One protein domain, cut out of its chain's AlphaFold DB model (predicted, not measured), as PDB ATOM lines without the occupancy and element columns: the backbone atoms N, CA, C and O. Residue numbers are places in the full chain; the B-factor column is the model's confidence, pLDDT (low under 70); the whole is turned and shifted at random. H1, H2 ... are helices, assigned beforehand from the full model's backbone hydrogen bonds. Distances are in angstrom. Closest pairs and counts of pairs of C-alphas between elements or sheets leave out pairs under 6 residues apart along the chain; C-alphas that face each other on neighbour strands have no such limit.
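Overview. This is residues 108 to 132, 139 to 179 and 216 to 267 of the 456 residues of the protein "Hypothetical protein" of Meloidogyne enterolobii (UniProt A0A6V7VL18). H3 runs through the middle of an all-helix body, with H7 packed alongside it the opposite way and H2 beside H7. H5 crosses H3's other side, kinked H1 packs on H5, and short H4 lies far out. The printed part has 118 residues with seven named helices, H1 to H7 in order, and no named strand. It is compact, radius of gyration of the C-alphas 14.2 A, spanning 38 by 37 by 33 A.

Arrangement. Start at H3, residues 156 to 177: it touches H7, residues 247 to 264, at a shallow tilt of 31 degrees, closest at C-alphas Ile 163 and Leu 257, 6.5 A. Residues 253 to 260 of H7 alone touch H2, residues 143 to 151, at 14 degrees, closest at C-alphas Ile 147 and Val 253, 6.8 A. H3 only just touches H5, residues 228 to 235, with 3 pairs of C-alphas within 8 A, the closest Phe 168 and Trp 231, 6.8 A. H1, residues 108 to 127, touches H5 at a steep tilt of 55 degrees, with residues 112 to 120 alone, closest at C-alphas Arg 116 and Ile 234, 5.8 A. H6, residues 238 to 242, is near H1; H4, residues 216 to 219, touches no helix. Every O i to N i+4 pair is within hydrogen-bond range in H2, H3 and H7, but 11 of 16 in H1, 3 of 4 in H5 and 0 of 1 in H6, whose O i to N i+3 count is 2 of 2; H4 is too short.

Along the chain. Find C-alpha 156 at (133.183, 169.076, 133.134); H3 runs 30.7 A from there. H1, 26.4 A, begins at (136.576, 171.727, 115.531). H7 spans 25.3 A.

Size, cuts and confidence. The printed part has two cuts: the C-alphas of residues 132 and 139 are 17.3 A apart across the first, and those of residues 179 and 216 are 13.4 A apart across the second. Mean pLDDT of the printed part is 81.4; residues 232 to 242 are among those under 70.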
ATOM      1  N   ARG A 108     137.091 173.029 115.074       82.75
ATOM      2  CA  ARG A 108     136.576 171.727 115.531       82.75
ATOM      3  C   ARG A 108     137.256 170.546 114.833       82.75
ATOM      4  O   ARG A 108     137.706 169.636 115.520       82.75
ATOM      5  N   ASP A 109     137.405 170.592 113.514       82.56
ATOM      6  CA  ASP A 109     137.981 169.477 112.751       82.56
ATOM      7  C   ASP A 109     139.463 169.250 113.082       82.56
ATOM      8  O   ASP A 109     139.901 168.113 113.257       82.56
ATOM      9  N   GLU A 110     140.241 170.329 113.251       83.44
ATOM     10  CA  GLU A 110     141.643 170.239 113.687       83.44
ATOM     11  C   GLU A 110     141.752 169.698 115.124       83.44
ATOM     12  O   GLU A 110     142.625 168.871 115.416       83.44
ATOM     13  N   ALA A 111     140.859 170.126 116.024       81.19
ATOM     14  CA  ALA A 111     140.799 169.613 117.390       81.19
ATOM     15  C   ALA A 111     140.484 168.110 117.396       81.19
ATOM     16  O   ALA A 111     141.193 167.326 118.026       81.19
ATOM     17  N   PHE A 112     139.475 167.684 116.636       80.25
ATOM     18  CA  PHE A 112     139.032 166.290 116.578       80.25
ATOM     19  C   PHE A 112     140.092 165.396 115.934       80.25
ATOM     20  O   PHE A 112     140.364 164.307 116.439       80.25
ATOM     21  N   LYS A 113     140.786 165.884 114.898       78.25
ATOM     22  CA  LYS A 113     141.960 165.205 114.337       78.25
ATOM     23  C   LYS A 113     143.057 165.012 115.386       78.25
ATOM     24  O   LYS A 113     143.628 163.928 115.476       78.25
ATOM     25  N   THR A 114     143.322 166.032 116.201       74.19
ATOM     26  CA  THR A 114     144.326 165.951 117.275       74.19
ATOM     27  C   THR A 114     143.924 164.934 118.340       74.19
ATOM     28  O   THR A 114     144.738 164.101 118.726       74.19
ATOM     29  N   ALA A 115     142.666 164.940 118.784       73.38
ATOM     30  CA  ALA A 115     142.160 163.925 119.703       73.38
ATOM     31  C   ALA A 115     142.298 162.509 119.117       73.38
ATOM     32  O   ALA A 115     142.857 161.619 119.758       73.38
ATOM     33  N   ARG A 116     141.897 162.321 117.858       71.25
ATOM     34  CA  ARG A 116     142.004 161.042 117.150       71.25
ATOM     35  C   ARG A 116     143.444 160.545 117.015       71.25
ATOM     36  O   ARG A 116     143.696 159.357 117.156       71.25
ATOM     37  N   GLU A 117     144.392 161.418 116.694       70.31
ATOM     38  CA  GLU A 117     145.771 161.007 116.398       70.31
ATOM     39  C   GLU A 117     146.667 160.966 117.632       70.31
ATOM     40  O   GLU A 117     147.634 160.205 117.646       70.31
ATOM     41  N   VAL A 118     146.360 161.765 118.655       71.75
ATOM     42  CA  VAL A 118     147.217 161.950 119.828       71.75
ATOM     43  C   VAL A 118     146.583 161.348 121.071       71.75
ATOM     44  O   VAL A 118     147.214 160.500 121.689       71.75
ATOM     45  N   ILE A 119     145.341 161.706 121.420       75.06
ATOM     46  CA  ILE A 119     144.690 161.180 122.636       75.06
ATOM     47  C   ILE A 119     144.533 159.660 122.532       75.06
ATOM     48  O   ILE A 119     144.915 158.956 123.462       75.06
ATOM     49  N   TRP A 120     144.093 159.147 121.378       77.06
ATOM     50  CA  TRP A 120     144.034 157.703 121.125       77.06
ATOM     51  C   TRP A 120     145.400 157.024 121.298       77.06
ATOM     52  O   TRP A 120     145.560 156.132 122.125       77.06
ATOM     53  N   LYS A 121     146.426 157.473 120.560       75.38
ATOM     54  CA  LYS A 121     147.759 156.844 120.602       75.38
ATOM     55  C   LYS A 121     148.404 156.900 121.984       75.38
ATOM     56  O   LYS A 121     149.213 156.040 122.303       75.38
ATOM     57  N   VAL A 122     148.081 157.923 122.767       78.00
ATOM     58  CA  VAL A 122     148.682 158.158 124.077       78.00
ATOM     59  C   VAL A 122     147.954 157.400 125.183       78.00
ATOM     60  O   VAL A 122     148.615 156.841 126.057       78.00
ATOM     61  N   LEU A 123     146.618 157.376 125.164       83.62
ATOM     62  CA  LEU A 123     145.827 156.771 126.234       83.62
ATOM     63  C   LEU A 123     145.578 155.281 126.008       83.62
ATOM     64  O   LEU A 123     145.739 154.521 126.960       83.62
ATOM     65  N   THR A 124     145.251 154.846 124.784       84.19
ATOM     66  CA  THR A 124     144.880 153.447 124.496       84.19
ATOM     67  C   THR A 124     145.924 152.420 124.948       84.19
ATOM     68  O   THR A 124     145.508 151.426 125.537       84.19
ATOM     69  N   PRO A 125     147.252 152.634 124.803       86.38
ATOM     70  CA  PRO A 125     148.243 151.688 125.325       86.38
ATOM     71  C   PRO A 125     148.142 151.427 126.835       86.38
ATOM     72  O   PRO A 125     148.557 150.374 127.303       86.38
ATOM     73  N   THR A 126     147.574 152.358 127.606       88.88
ATOM     74  CA  THR A 126     147.339 152.187 129.053       88.88
ATOM     75  C   THR A 126     146.239 151.154 129.341       88.88
ATOM     76  O   THR A 126     146.198 150.589 130.431       88.88
ATOM     77  N   PHE A 127     145.359 150.907 128.367       89.25
ATOM     78  CA  PHE A 127     144.222 149.985 128.435       89.25
ATOM     79  C   PHE A 127     144.474 148.668 127.682       89.25
ATOM     80  O   PHE A 127     143.558 147.863 127.554       89.25
ATOM     81  N   ASP A 128     145.690 148.439 127.181       86.81
ATOM     82  CA  ASP A 128     146.059 147.190 126.508       86.81
ATOM     83  C   ASP A 128     146.245 146.063 127.544       86.81
ATOM     84  O   ASP A 128     146.893 146.235 128.587       86.81
ATOM     85  N   ALA A 129     145.669 144.901 127.256       81.75
ATOM     86  CA  ALA A 129     145.828 143.671 128.005       81.75
ATOM     87  C   ALA A 129     147.175 143.056 127.621       81.75
ATOM     88  O   ALA A 129     147.361 142.513 126.531       81.75
ATOM     89  N   VAL A 130     148.146 143.154 128.526       75.69
ATOM     90  CA  VAL A 130     149.462 142.546 128.320       75.69
ATOM     91  C   VAL A 130     149.292 141.029 128.353       75.69
ATOM     92  O   VAL A 130     149.024 140.448 129.406       75.69
ATOM     93  N   LYS A 131     149.437 140.374 127.198       72.06
ATOM     94  CA  LYS A 131     149.379 138.911 127.115       72.06
ATOM     95  C   LYS A 131     150.606 138.299 127.771       72.06
ATOM     96  O   LYS A 131     151.710 138.838 127.686       72.06
ATOM     97  N   PHE A 132     150.421 137.136 128.390       56.22
ATOM     98  CA  PHE A 132     151.523 136.385 128.980       56.22
ATOM     99  C   PHE A 132     152.609 136.117 127.923       56.22
ATOM    100  O   PHE A 132     152.327 135.547 126.870       56.22
ATOM    101  N   CYS A 139     153.676 152.716 127.331       81.75
ATOM    102  CA  CYS A 139     152.619 153.634 127.737       81.75
ATOM    103  C   CYS A 139     153.216 154.974 128.186       81.75
ATOM    104  O   CYS A 139     154.302 155.034 128.766       81.75
ATOM    105  N   MET A 140     152.508 156.074 127.912       85.00
ATOM    106  CA  MET A 140     152.936 157.396 128.380       85.00
ATOM    107  C   MET A 140     152.685 157.568 129.881       85.00
ATOM    108  O   MET A 140     153.454 158.247 130.559       85.00
ATOM    109  N   ILE A 141     151.602 156.973 130.383       87.50
ATOM    110  CA  ILE A 141     151.189 156.992 131.782       87.50
ATOM    111  C   ILE A 141     150.818 155.567 132.204       87.50
ATOM    112  O   ILE A 141     150.214 154.829 131.433       87.50
ATOM    113  N   GLY A 142     151.203 155.172 133.418       88.38
ATOM    114  CA  GLY A 142     150.806 153.881 133.981       88.38
ATOM    115  C   GLY A 142     149.352 153.883 134.460       88.38
ATOM    116  O   GLY A 142     148.785 154.943 134.725       88.38
ATOM    117  N   LYS A 143     148.774 152.689 134.636       90.94
ATOM    118  CA  LYS A 143     147.377 152.490 135.057       90.94
ATOM    119  C   LYS A 143     147.016 153.254 136.343       90.94
ATOM    120  O   LYS A 143     146.161 154.133 136.335       90.94
ATOM    121  N   GLU A 144     147.750 153.011 137.427       91.44
ATOM    122  CA  GLU A 144     147.489 153.665 138.722       91.44
ATOM    123  C   GLU A 144     147.725 155.184 138.689       91.44
ATOM    124  O   GLU A 144     147.002 155.953 139.317       91.44
ATOM    125  N   ALA A 145     148.693 155.647 137.893       90.88
ATOM    126  CA  ALA A 145     148.919 157.077 137.705       90.88
ATOM    127  C   ALA A 145     147.736 157.742 136.980       90.88
ATOM    128  O   ALA A 145     147.337 158.844 137.353       90.88
ATOM    129  N   LEU A 146     147.149 157.079 135.978       92.25
ATOM    130  CA  LEU A 146     145.976 157.591 135.269       92.25
ATOM    131  C   LEU A 146     144.740 157.648 136.175       92.25
ATOM    132  O   LEU A 146     144.062 158.673 136.185       92.25
ATOM    133  N   ILE A 147     144.484 156.601 136.964       93.75
ATOM    134  CA  ILE A 147     143.416 156.587 137.982       93.75
ATOM    135  C   ILE A 147     143.577 157.783 138.917       93.75
ATOM    136  O   ILE A 147     142.669 158.601 139.053       93.75
ATOM    137  N   SER A 148     144.775 157.942 139.482       92.31
ATOM    138  CA  SER A 148     145.044 159.012 140.435       92.31
ATOM    139  C   SER A 148     144.888 160.407 139.823       92.31
ATOM    140  O   SER A 148     144.485 161.348 140.509       92.31
ATOM    141  N   LEU A 149     145.197 160.563 138.529       93.19
ATOM    142  CA  LEU A 149     144.911 161.789 137.788       93.19
ATOM    143  C   LEU A 149     143.400 162.033 137.697       93.19
ATOM    144  O   LEU A 149     142.963 163.118 138.063       93.19
ATOM    145  N   ILE A 150     142.620 161.043 137.249       93.31
ATOM    146  CA  ILE A 150     141.162 161.153 137.065       93.31
ATOM    147  C   ILE A 150     140.453 161.514 138.375       93.31
ATOM    148  O   ILE A 150     139.597 162.396 138.366       93.31
ATOM    149  N   GLU A 151     140.853 160.930 139.509       91.44
ATOM    150  CA  GLU A 151     140.338 161.293 140.844       91.44
ATOM    151  C   GLU A 151     140.455 162.797 141.134       91.44
ATOM    152  O   GLU A 151     139.612 163.394 141.812       91.44
ATOM    153  N   GLY A 152     141.514 163.427 140.622       90.19
ATOM    154  CA  GLY A 152     141.778 164.845 140.796       90.19
ATOM    155  C   GLY A 152     141.110 165.759 139.766       90.19
ATOM    156  O   GLY A 152     141.183 166.974 139.940       90.19
ATOM    157  N   LEU A 153     140.483 165.234 138.711       91.75
ATOM    158  CA  LEU A 153     139.865 166.039 137.656       91.75
ATOM    159  C   LEU A 153     138.420 166.373 137.992       91.75
ATOM    160  O   LEU A 153     137.619 165.478 138.241       91.75
ATOM    161  N   LYS A 154     138.090 167.663 137.963       88.56
ATOM    162  CA  LYS A 154     136.785 168.219 138.333       88.56
ATOM    163  C   LYS A 154     136.173 169.124 137.259       88.56
ATOM    164  O   LYS A 154     135.025 169.530 137.402       88.56
ATOM    165  N   ASP A 155     136.895 169.458 136.186       88.56
ATOM    166  CA  ASP A 155     136.295 170.195 135.067       88.56
ATOM    167  C   ASP A 155     135.402 169.286 134.207       88.56
ATOM    168  O   ASP A 155     135.785 168.178 133.820       88.56
ATOM    169  N   LEU A 156     134.206 169.795 133.893       86.44
ATOM    170  CA  LEU A 156     133.183 169.076 133.134       86.44
ATOM    171  C   LEU A 156     133.666 168.667 131.736       86.44
ATOM    172  O   LEU A 156     133.406 167.548 131.306       86.44
ATOM    173  N   GLU A 157     134.360 169.539 131.007       86.56
ATOM    174  CA  GLU A 157     134.755 169.270 129.617       86.56
ATOM    175  C   GLU A 157     135.883 168.238 129.559       86.56
ATOM    176  O   GLU A 157     135.847 167.326 128.729       86.56
ATOM    177  N   VAL A 158     136.851 168.339 130.474       89.38
ATOM    178  CA  VAL A 158     137.945 167.368 130.603       89.38
ATOM    179  C   VAL A 158     137.394 165.982 130.936       89.38
ATOM    180  O   VAL A 158     137.707 165.013 130.239       89.38
ATOM    181  N   LEU A 159     136.547 165.882 131.967       90.81
ATOM    182  CA  LEU A 159     135.928 164.616 132.364       90.81
ATOM    183  C   LEU A 159     135.058 164.034 131.246       90.81
ATOM    184  O   LEU A 159     135.091 162.827 131.023       90.81
ATOM    185  N   ASN A 160     134.342 164.868 130.486       88.69
ATOM    186  CA  ASN A 160     133.504 164.403 129.379       88.69
ATOM    187  C   ASN A 160     134.319 163.723 128.263       88.69
ATOM    188  O   ASN A 160     133.858 162.749 127.669       88.69
ATOM    189  N   ILE A 161     135.548 164.184 128.001       88.38
ATOM    190  CA  ILE A 161     136.456 163.519 127.055       88.38
ATOM    191  C   ILE A 161     136.910 162.155 127.590       88.38
ATOM    192  O   ILE A 161     136.926 161.191 126.826       88.38
ATOM    193  N   PHE A 162     137.243 162.047 128.882       91.25
ATOM    194  CA  PHE A 162     137.593 160.758 129.492       91.25
ATOM    195  C   PHE A 162     136.409 159.784 129.491       91.25
ATOM    196  O   PHE A 162     136.571 158.647 129.057       91.25
ATOM    197  N   ILE A 163     135.220 160.238 129.897       92.31
ATOM    198  CA  ILE A 163     133.983 159.446 129.863       92.31
ATOM    199  C   ILE A 163     133.710 158.951 128.447       92.31
ATOM    200  O   ILE A 163     133.515 157.752 128.258       92.31
ATOM    201  N   GLY A 164     133.749 159.834 127.446       89.38
ATOM    202  CA  GLY A 164     133.527 159.451 126.052       89.38
ATOM    203  C   GLY A 164     134.561 158.445 125.539       89.38
ATOM    204  O   GLY A 164     134.190 157.444 124.931       89.38
ATOM    205  N   PHE A 165     135.845 158.656 125.841       88.81
ATOM    206  CA  PHE A 165     136.922 157.759 125.418       88.81
ATOM    207  C   PHE A 165     136.780 156.359 126.027       88.81
ATOM    208  O   PHE A 165     136.807 155.363 125.303       88.81
ATOM    209  N   VAL A 166     136.607 156.270 127.347       91.94
ATOM    210  CA  VAL A 166     136.546 154.978 128.044       91.94
ATOM    211  C   VAL A 166     135.225 154.260 127.749       91.94
ATOM    212  O   VAL A 166     135.228 153.052 127.522       91.94
ATOM    213  N   SER A 167     134.109 154.989 127.634       91.31
ATOM    214  CA  SER A 167     132.826 154.410 127.202       91.31
ATOM    215  C   SER A 167     132.904 153.862 125.778       91.31
ATOM    216  O   SER A 167     132.294 152.841 125.473       91.31
ATOM    217  N   PHE A 168     133.681 154.500 124.898       88.31
ATOM    218  CA  PHE A 168     133.896 154.008 123.542       88.31
ATOM    219  C   PHE A 168     134.682 152.692 123.544       88.31
ATOM    220  O   PHE A 168     134.275 151.747 122.865       88.31
ATOM    221  N   LEU A 169     135.743 152.592 124.357       87.69
ATOM    222  CA  LEU A 169     136.471 151.334 124.560       87.69
ATOM    223  C   LEU A 169     135.560 150.235 125.115       87.69
ATOM    224  O   LEU A 169     135.576 149.110 124.621       87.69
ATOM    225  N   TYR A 170     134.729 150.560 126.103       88.62
ATOM    226  CA  TYR A 170     133.802 149.605 126.702       88.62
ATOM    227  C   TYR A 170     132.741 149.122 125.710       88.62
ATOM    228  O   TYR A 170     132.535 147.921 125.564       88.62
ATOM    229  N   ASN A 171     132.127 150.028 124.948       87.00
ATOM    230  CA  ASN A 171     131.173 149.666 123.897       87.00
ATOM    231  C   ASN A 171     131.807 148.781 122.825       87.00
ATOM    232  O   ASN A 171     131.149 147.895 122.286       87.00
ATOM    233  N   PHE A 172     133.083 148.995 122.518       80.75
ATOM    234  CA  PHE A 172     133.817 148.132 121.605       80.75
ATOM    235  C   PHE A 172     134.076 146.743 122.164       80.75
ATOM    236  O   PHE A 172     133.889 145.757 121.455       80.75
ATOM    237  N   VAL A 173     134.478 146.656 123.431       79.94
ATOM    238  CA  VAL A 173     134.591 145.372 124.119       79.94
ATOM    239  C   VAL A 173     133.241 144.669 124.082       79.94
ATOM    240  O   VAL A 173     133.173 143.517 123.666       79.94
ATOM    241  N   LEU A 174     132.155 145.365 124.426       76.69
ATOM    242  CA  LEU A 174     130.815 144.799 124.388       76.69
ATOM    243  C   LEU A 174     130.472 144.273 122.998       76.69
ATOM    244  O   LEU A 174     130.085 143.118 122.897       76.69
ATOM    245  N   THR A 175     130.637 145.057 121.931       74.69
ATOM    246  CA  THR A 175     130.307 144.609 120.565       74.69
ATOM    247  C   THR A 175     131.191 143.465 120.077       74.69
ATOM    248  O   THR A 175     130.704 142.600 119.354       74.69
ATOM    249  N   THR A 176     132.457 143.426 120.496       69.25
ATOM    250  CA  THR A 176     133.423 142.395 120.084       69.25
ATOM    251  C   THR A 176     133.254 141.092 120.870       69.25
ATOM    252  O   THR A 176     133.428 140.012 120.309       69.25
ATOM    253  N   TYR A 177     132.892 141.173 122.154       61.22
ATOM    254  CA  TYR A 177     132.919 140.048 123.092       61.22
ATOM    255  C   TYR A 177     131.546 139.561 123.570       61.22
ATOM    256  O   TYR A 177     131.548 138.704 124.451       61.22
ATOM    257  N   GLN A 178     130.402 140.066 123.064       54.47
ATOM    258  CA  GLN A 178     129.056 139.765 123.605       54.47
ATOM    259  C   GLN A 178     128.880 138.290 124.023       54.47
ATOM    260  O   GLN A 178     128.524 137.428 123.219       54.47
ATOM    261  N   LYS A 179     129.075 138.033 125.326       40.41
ATOM    262  CA  LYS A 179     128.610 136.840 126.030       40.41
ATOM    263  C   LYS A 179     127.077 136.881 125.997       40.41
ATOM    264  O   LYS A 179     126.509 137.936 126.288       40.41
ATOM    265  N   LEU A 216     115.946 142.020 122.869       66.19
ATOM    266  CA  LEU A 216     116.704 142.639 123.964       66.19
ATOM    267  C   LEU A 216     118.048 143.212 123.482       66.19
ATOM    268  O   LEU A 216     118.484 144.261 123.961       66.19
ATOM    269  N   ARG A 217     118.704 142.573 122.500       61.59
ATOM    270  CA  ARG A 217     119.924 143.112 121.871       61.59
ATOM    271  C   ARG A 217     119.640 144.366 121.048       61.59
ATOM    272  O   ARG A 217     120.517 145.223 120.994       61.59
ATOM    273  N   ALA A 218     118.451 144.503 120.458       59.50
ATOM    274  CA  ALA A 218     118.059 145.694 119.705       59.50
ATOM    275  C   ALA A 218     117.967 146.942 120.598       59.50
ATOM    276  O   ALA A 218     118.352 148.022 120.159       59.50
ATOM    277  N   VAL A 219     117.548 146.789 121.862       71.38
ATOM    278  CA  VAL A 219     117.597 147.871 122.867       71.38
ATOM    279  C   VAL A 219     119.048 148.242 123.222       71.38
ATOM    280  O   VAL A 219     119.349 149.394 123.522       71.38
ATOM    281  N   GLY A 220     119.975 147.286 123.107       75.19
ATOM    282  CA  GLY A 220     121.416 147.515 123.173       75.19
ATOM    283  C   GLY A 220     121.957 147.766 124.586       75.19
ATOM    284  O   GLY A 220     121.361 148.450 125.411       75.19
ATOM    285  N   ARG A 221     123.154 147.236 124.865       79.19
ATOM    286  CA  ARG A 221     123.905 147.484 126.117       79.19
ATOM    287  C   ARG A 221     124.932 148.608 125.985       79.19
ATOM    288  O   ARG A 221     125.779 148.779 126.851       79.19
ATOM    289  N   ASN A 222     124.892 149.340 124.876       84.12
ATOM    290  CA  ASN A 222     125.857 150.394 124.624       84.12
ATOM    291  C   ASN A 222     125.644 151.536 125.615       84.12
ATOM    292  O   ASN A 222     124.516 151.990 125.826       84.12
ATOM    293  N   VAL A 223     126.754 151.990 126.176       87.31
ATOM    294  CA  VAL A 223     126.860 153.153 127.039       87.31
ATOM    295  C   VAL A 223     126.775 154.425 126.206       87.31
ATOM    296  O   VAL A 223     127.386 154.506 125.136       87.31
ATOM    297  N   TYR A 224     126.018 155.410 126.689       86.44
ATOM    298  CA  TYR A 224     125.880 156.711 126.045       86.44
ATOM    299  C   TYR A 224     127.242 157.347 125.734       86.44
ATOM    300  O   TYR A 224     128.130 157.422 126.585       86.44
ATOM    301  N   LEU A 225     127.381 157.851 124.507       81.94
ATOM    302  CA  LEU A 225     128.565 158.561 124.035       81.94
ATOM    303  C   LEU A 225     128.181 159.980 123.640       81.94
ATOM    304  O   LEU A 225     127.480 160.188 122.651       81.94
ATOM    305  N   ASP A 226     128.702 160.967 124.364       75.06
ATOM    306  CA  ASP A 226     128.657 162.342 123.878       75.06
ATOM    307  C   ASP A 226     129.690 162.540 122.755       75.06
ATOM    308  O   ASP A 226     130.751 161.907 122.732       75.06
ATOM    309  N   ASN A 227     129.383 163.434 121.814       74.94
ATOM    310  CA  ASN A 227     130.200 163.715 120.630       74.94
ATOM    311  C   ASN A 227     130.563 162.452 119.826       74.94
ATOM    312  O   ASN A 227     131.714 162.271 119.444       74.94
ATOM    313  N   VAL A 228     129.572 161.600 119.539       74.94
ATOM    314  CA  VAL A 228     129.713 160.332 118.790       74.94
ATOM    315  C   VAL A 228     130.615 160.447 117.551       74.94
ATOM    316  O   VAL A 228     131.435 159.565 117.311       74.94
ATOM    317  N   GLU A 229     130.522 161.548 116.801       76.75
ATOM    318  CA  GLU A 229     131.357 161.838 115.623       76.75
ATOM    319  C   GLU A 229     132.869 161.769 115.912       76.75
ATOM    320  O   GLU A 229     133.642 161.270 115.090       76.75
ATOM    321  N   LEU A 230     133.297 162.240 117.091       77.38
ATOM    322  CA  LEU A 230     134.691 162.190 117.528       77.38
ATOM    323  C   LEU A 230     135.172 160.736 117.597       77.38
ATOM    324  O   LEU A 230     136.221 160.398 117.048       77.38
ATOM    325  N   TRP A 231     134.376 159.874 118.226       76.88
ATOM    326  CA  TRP A 231     134.724 158.481 118.505       76.88
ATOM    327  C   TRP A 231     134.535 157.568 117.289       76.88
ATOM    328  O   TRP A 231     135.376 156.712 117.014       76.88
ATOM    329  N   GLN A 232     133.498 157.797 116.479       69.88
ATOM    330  CA  GLN A 232     133.301 157.080 115.214       69.88
ATOM    331  C   GLN A 232     134.498 157.252 114.275       69.88
ATOM    332  O   GLN A 232     134.931 156.285 113.649       69.88
ATOM    333  N   SER A 233     135.099 158.444 114.232       66.38
ATOM    334  CA  SER A 233     136.294 158.695 113.415       66.38
ATOM    335  C   SER A 233     137.530 157.885 113.841       66.38
ATOM    336  O   SER A 233     138.447 157.709 113.039       66.38
ATOM    337  N   ILE A 234     137.569 157.400 115.087       68.62
ATOM    338  CA  ILE A 234     138.645 156.555 115.625       68.62
ATOM    339  C   ILE A 234     138.433 155.091 115.221       68.62
ATOM    340  O   ILE A 234     139.402 154.404 114.906       68.62
ATOM    341  N   SER A 235     137.180 154.626 115.165       61.34
ATOM    342  CA  SER A 235     136.836 153.234 114.816       61.34
ATOM    343  C   SER A 235     137.299 152.799 113.414       61.34
ATOM    344  O   SER A 235     137.450 151.608 113.151       61.34
ATOM    345  N   THR A 236     137.560 153.755 112.516       62.62
ATOM    346  CA  THR A 236     138.049 153.506 111.151       62.62
ATOM    347  C   THR A 236     139.570 153.390 111.056       62.62
ATOM    348  O   THR A 236     140.089 153.039 109.996       62.62
ATOM    349  N   LEU A 237     140.310 153.665 112.136       62.66
ATOM    350  CA  LEU A 237     141.764 153.531 112.151       62.66
ATOM    351  C   LEU A 237     142.158 152.050 112.168       62.66
ATOM    352  O   LEU A 237     141.769 151.313 113.064       62.66
ATOM    353  N   GLU A 238     143.010 151.603 111.247       58.94
ATOM    354  CA  GLU A 238     143.490 150.208 111.227       58.94
ATOM    355  C   GLU A 238     144.206 149.803 112.525       58.94
ATOM    356  O   GLU A 238     144.076 148.675 112.995       58.94
ATOM    357  N   THR A 239     144.896 150.754 113.164       59.59
ATOM    358  CA  THR A 239     145.562 150.558 114.463       59.59
ATOM    359  C   THR A 239     144.594 150.209 115.591       59.59
ATOM    360  O   THR A 239     145.004 149.553 116.548       59.59
ATOM    361  N   TYR A 240     143.317 150.583 115.474       59.12
ATOM    362  CA  TYR A 240     142.261 150.252 116.429       59.12
ATOM    363  C   TYR A 240     142.096 148.739 116.616       59.12
ATOM    364  O   TYR A 240     141.935 148.260 117.733       59.12
ATOM    365  N   LYS A 241     142.241 147.971 115.530       62.97
ATOM    366  CA  LYS A 241     142.039 146.512 115.505       62.97
ATOM    367  C   LYS A 241     143.195 145.709 116.114       62.97
ATOM    368  O   LYS A 241     143.145 144.486 116.121       62.97
ATOM    369  N   THR A 242     144.257 146.379 116.568       67.12
ATOM    370  CA  THR A 242     145.491 145.724 117.039       67.12
ATOM    371  C   THR A 242     145.616 145.644 118.557       67.12
ATOM    372  O   THR A 242     146.565 145.025 119.032       67.12
ATOM    373  N   TYR A 243     144.735 146.309 119.306       71.56
ATOM    374  CA  TYR A 243     144.764 146.317 120.769       71.56
ATOM    375  C   TYR A 243     143.849 145.230 121.315       71.56
ATOM    376  O   TYR A 243     142.734 145.060 120.819       71.56
ATOM    377  N   ASP A 244     144.319 144.525 122.339       81.94
ATOM    378  CA  ASP A 244     143.464 143.644 123.123       81.94
ATOM    379  C   ASP A 244     143.087 144.408 124.385       81.94
ATOM    380  O   ASP A 244     143.957 144.769 125.164       81.94
ATOM    381  N   ILE A 245     141.824 144.779 124.549       85.88
ATOM    382  CA  ILE A 245     141.440 145.730 125.596       85.88
ATOM    383  C   ILE A 245     141.297 145.007 126.939       85.88
ATOM    384  O   ILE A 245     140.545 144.040 127.054       85.88
ATOM    385  N   ASP A 246     141.978 145.515 127.969       88.69
ATOM    386  CA  ASP A 246     141.833 145.069 129.356       88.69
ATOM    387  C   ASP A 246     140.479 145.525 129.915       88.69
ATOM    388  O   ASP A 246     140.310 146.667 130.355       88.69
ATOM    389  N   VAL A 247     139.501 144.622 129.854       87.56
ATOM    390  CA  VAL A 247     138.111 144.881 130.245       87.56
ATOM    391  C   VAL A 247     137.996 145.241 131.723       87.56
ATOM    392  O   VAL A 247     137.307 146.206 132.049       87.56
ATOM    393  N   ASP A 248     138.704 144.529 132.600       89.81
ATOM    394  CA  ASP A 248     138.644 144.755 134.048       89.81
ATOM    395  C   ASP A 248     139.161 146.155 134.393       89.81
ATOM    396  O   ASP A 248     138.587 146.877 135.213       89.81
ATOM    397  N   TYR A 249     140.231 146.583 133.718       91.88
ATOM    398  CA  TYR A 249     140.761 147.928 133.893       91.88
ATOM    399  C   TYR A 249     139.842 149.011 133.307       91.88
ATOM    400  O   TYR A 249     139.670 150.061 133.930       91.88
ATOM    401  N   VAL A 250     139.220 148.773 132.146       92.31
ATOM    402  CA  VAL A 250     138.205 149.684 131.585       92.31
ATOM    403  C   VAL A 250     137.040 149.859 132.559       92.31
ATOM    404  O   VAL A 250     136.660 150.996 132.837       92.31
ATOM    405  N   GLU A 251     136.507 148.769 133.112       92.44
ATOM    406  CA  GLU A 251     135.421 148.819 134.096       92.44
ATOM    407  C   GLU A 251     135.833 149.574 135.364       92.44
ATOM    408  O   GLU A 251     135.110 150.475 135.781       92.44
ATOM    409  N   LYS A 252     137.032 149.313 135.909       94.81
ATOM    410  CA  LYS A 252     137.570 150.052 137.069       94.81
ATOM    411  C   LYS A 252     137.610 151.564 136.821       94.81
ATOM    412  O   LYS A 252     137.289 152.352 137.710       94.81
ATOM    413  N   VAL A 253     138.013 151.987 135.622       95.62
ATOM    414  CA  VAL A 253     138.057 153.411 135.258       95.62
ATOM    415  C   VAL A 253     136.650 153.981 135.042       95.62
ATOM    416  O   VAL A 253     136.411 155.133 135.404       95.62
ATOM    417  N   LEU A 254     135.709 153.209 134.491       95.38
ATOM    418  CA  LEU A 254     134.313 153.636 134.348       95.38
ATOM    419  C   LEU A 254     133.602 153.801 135.690       95.38
ATOM    420  O   LEU A 254     132.907 154.801 135.854       95.38
ATOM    421  N   ASP A 255     133.812 152.892 136.645       95.56
ATOM    422  CA  ASP A 255     133.292 153.024 138.011       95.56
ATOM    423  C   ASP A 255     133.779 154.343 138.645       95.56
ATOM    424  O   ASP A 255     132.974 155.136 139.141       95.56
ATOM    425  N   LEU A 256     135.079 154.649 138.529       95.94
ATOM    426  CA  LEU A 256     135.642 155.919 139.002       95.94
ATOM    427  C   LEU A 256     135.027 157.135 138.289       95.94
ATOM    428  O   LEU A 256     134.712 158.142 138.922       95.94
ATOM    429  N   LEU A 257     134.869 157.080 136.966       95.69
ATOM    430  CA  LEU A 257     134.290 158.183 136.196       95.69
ATOM    431  C   LEU A 257     132.801 158.386 136.509       95.69
ATOM    432  O   LEU A 257     132.346 159.529 136.534       95.69
ATOM    433  N   ALA A 258     132.052 157.316 136.778       94.62
ATOM    434  CA  ALA A 258     130.671 157.382 137.248       94.62
ATOM    435  C   ALA A 258     130.583 158.050 138.628       94.62
ATOM    436  O   ALA A 258     129.738 158.928 138.829       94.62
ATOM    437  N   GLU A 259     131.503 157.725 139.540       93.25
ATOM    438  CA  GLU A 259     131.617 158.402 140.832       93.25
ATOM    439  C   GLU A 259     131.933 159.896 140.649       93.25
ATOM    440  O   GLU A 259     131.193 160.747 141.152       93.25
ATOM    441  N   GLN A 260     132.954 160.248 139.856       90.81
ATOM    442  CA  GLN A 260     133.294 161.651 139.582       90.81
ATOM    443  C   GLN A 260     132.124 162.413 138.951       90.81
ATOM    444  O   GLN A 260     131.825 163.539 139.355       90.81
ATOM    445  N   ALA A 261     131.419 161.794 138.004       90.69
ATOM    446  CA  ALA A 261     130.248 162.378 137.371       90.69
ATOM    447  C   ALA A 261     129.122 162.665 138.377       90.69
ATOM    448  O   ALA A 261     128.488 163.720 138.302       90.69
ATOM    449  N   SER A 262     128.900 161.766 139.341       89.56
ATOM    450  CA  SER A 262     127.909 161.957 140.406       89.56
ATOM    451  C   SER A 262     128.281 163.085 141.380       89.56
ATOM    452  O   SER A 262     127.402 163.796 141.862       89.56
ATOM    453  N   LEU A 263     129.578 163.291 141.632       87.12
ATOM    454  CA  LEU A 263     130.075 164.311 142.557       87.12
ATOM    455  C   LEU A 263     130.113 165.708 141.931       87.12
ATOM    456  O   LEU A 263     129.728 166.685 142.573       87.12
ATOM    457  N   VAL A 264     130.604 165.808 140.695       85.81
ATOM    458  CA  VAL A 264     130.867 167.082 140.011       85.81
ATOM    459  C   VAL A 264     129.625 167.597 139.284       85.81
ATOM    460  O   VAL A 264     129.335 168.791 139.315       85.81
ATOM    461  N   GLY A 265     128.893 166.707 138.615       82.81
ATOM    462  CA  GLY A 265     127.778 167.064 137.739       82.81
ATOM    463  C   GLY A 265     126.578 166.135 137.909       82.81
ATOM    464  O   GLY A 265     126.153 165.540 136.917       82.81
ATOM    465  N   PRO A 266     125.991 166.021 139.120       84.00
ATOM    466  CA  PRO A 266     124.929 165.052 139.411       84.00
ATOM    467  C   PRO A 266     123.703 165.193 138.503       84.00
ATOM    468  O   PRO A 266     123.060 164.196 138.198       84.00
ATOM    469  N   VAL A 267     123.407 166.411 138.040       84.12
ATOM    470  CA  VAL A 267     122.254 166.732 137.177       84.12
ATOM    471  C   VAL A 267     122.643 167.030 135.723       84.12
ATOM    472  O   VAL A 267     121.812 167.479 134.934       84.12
TER     473      VAL A 267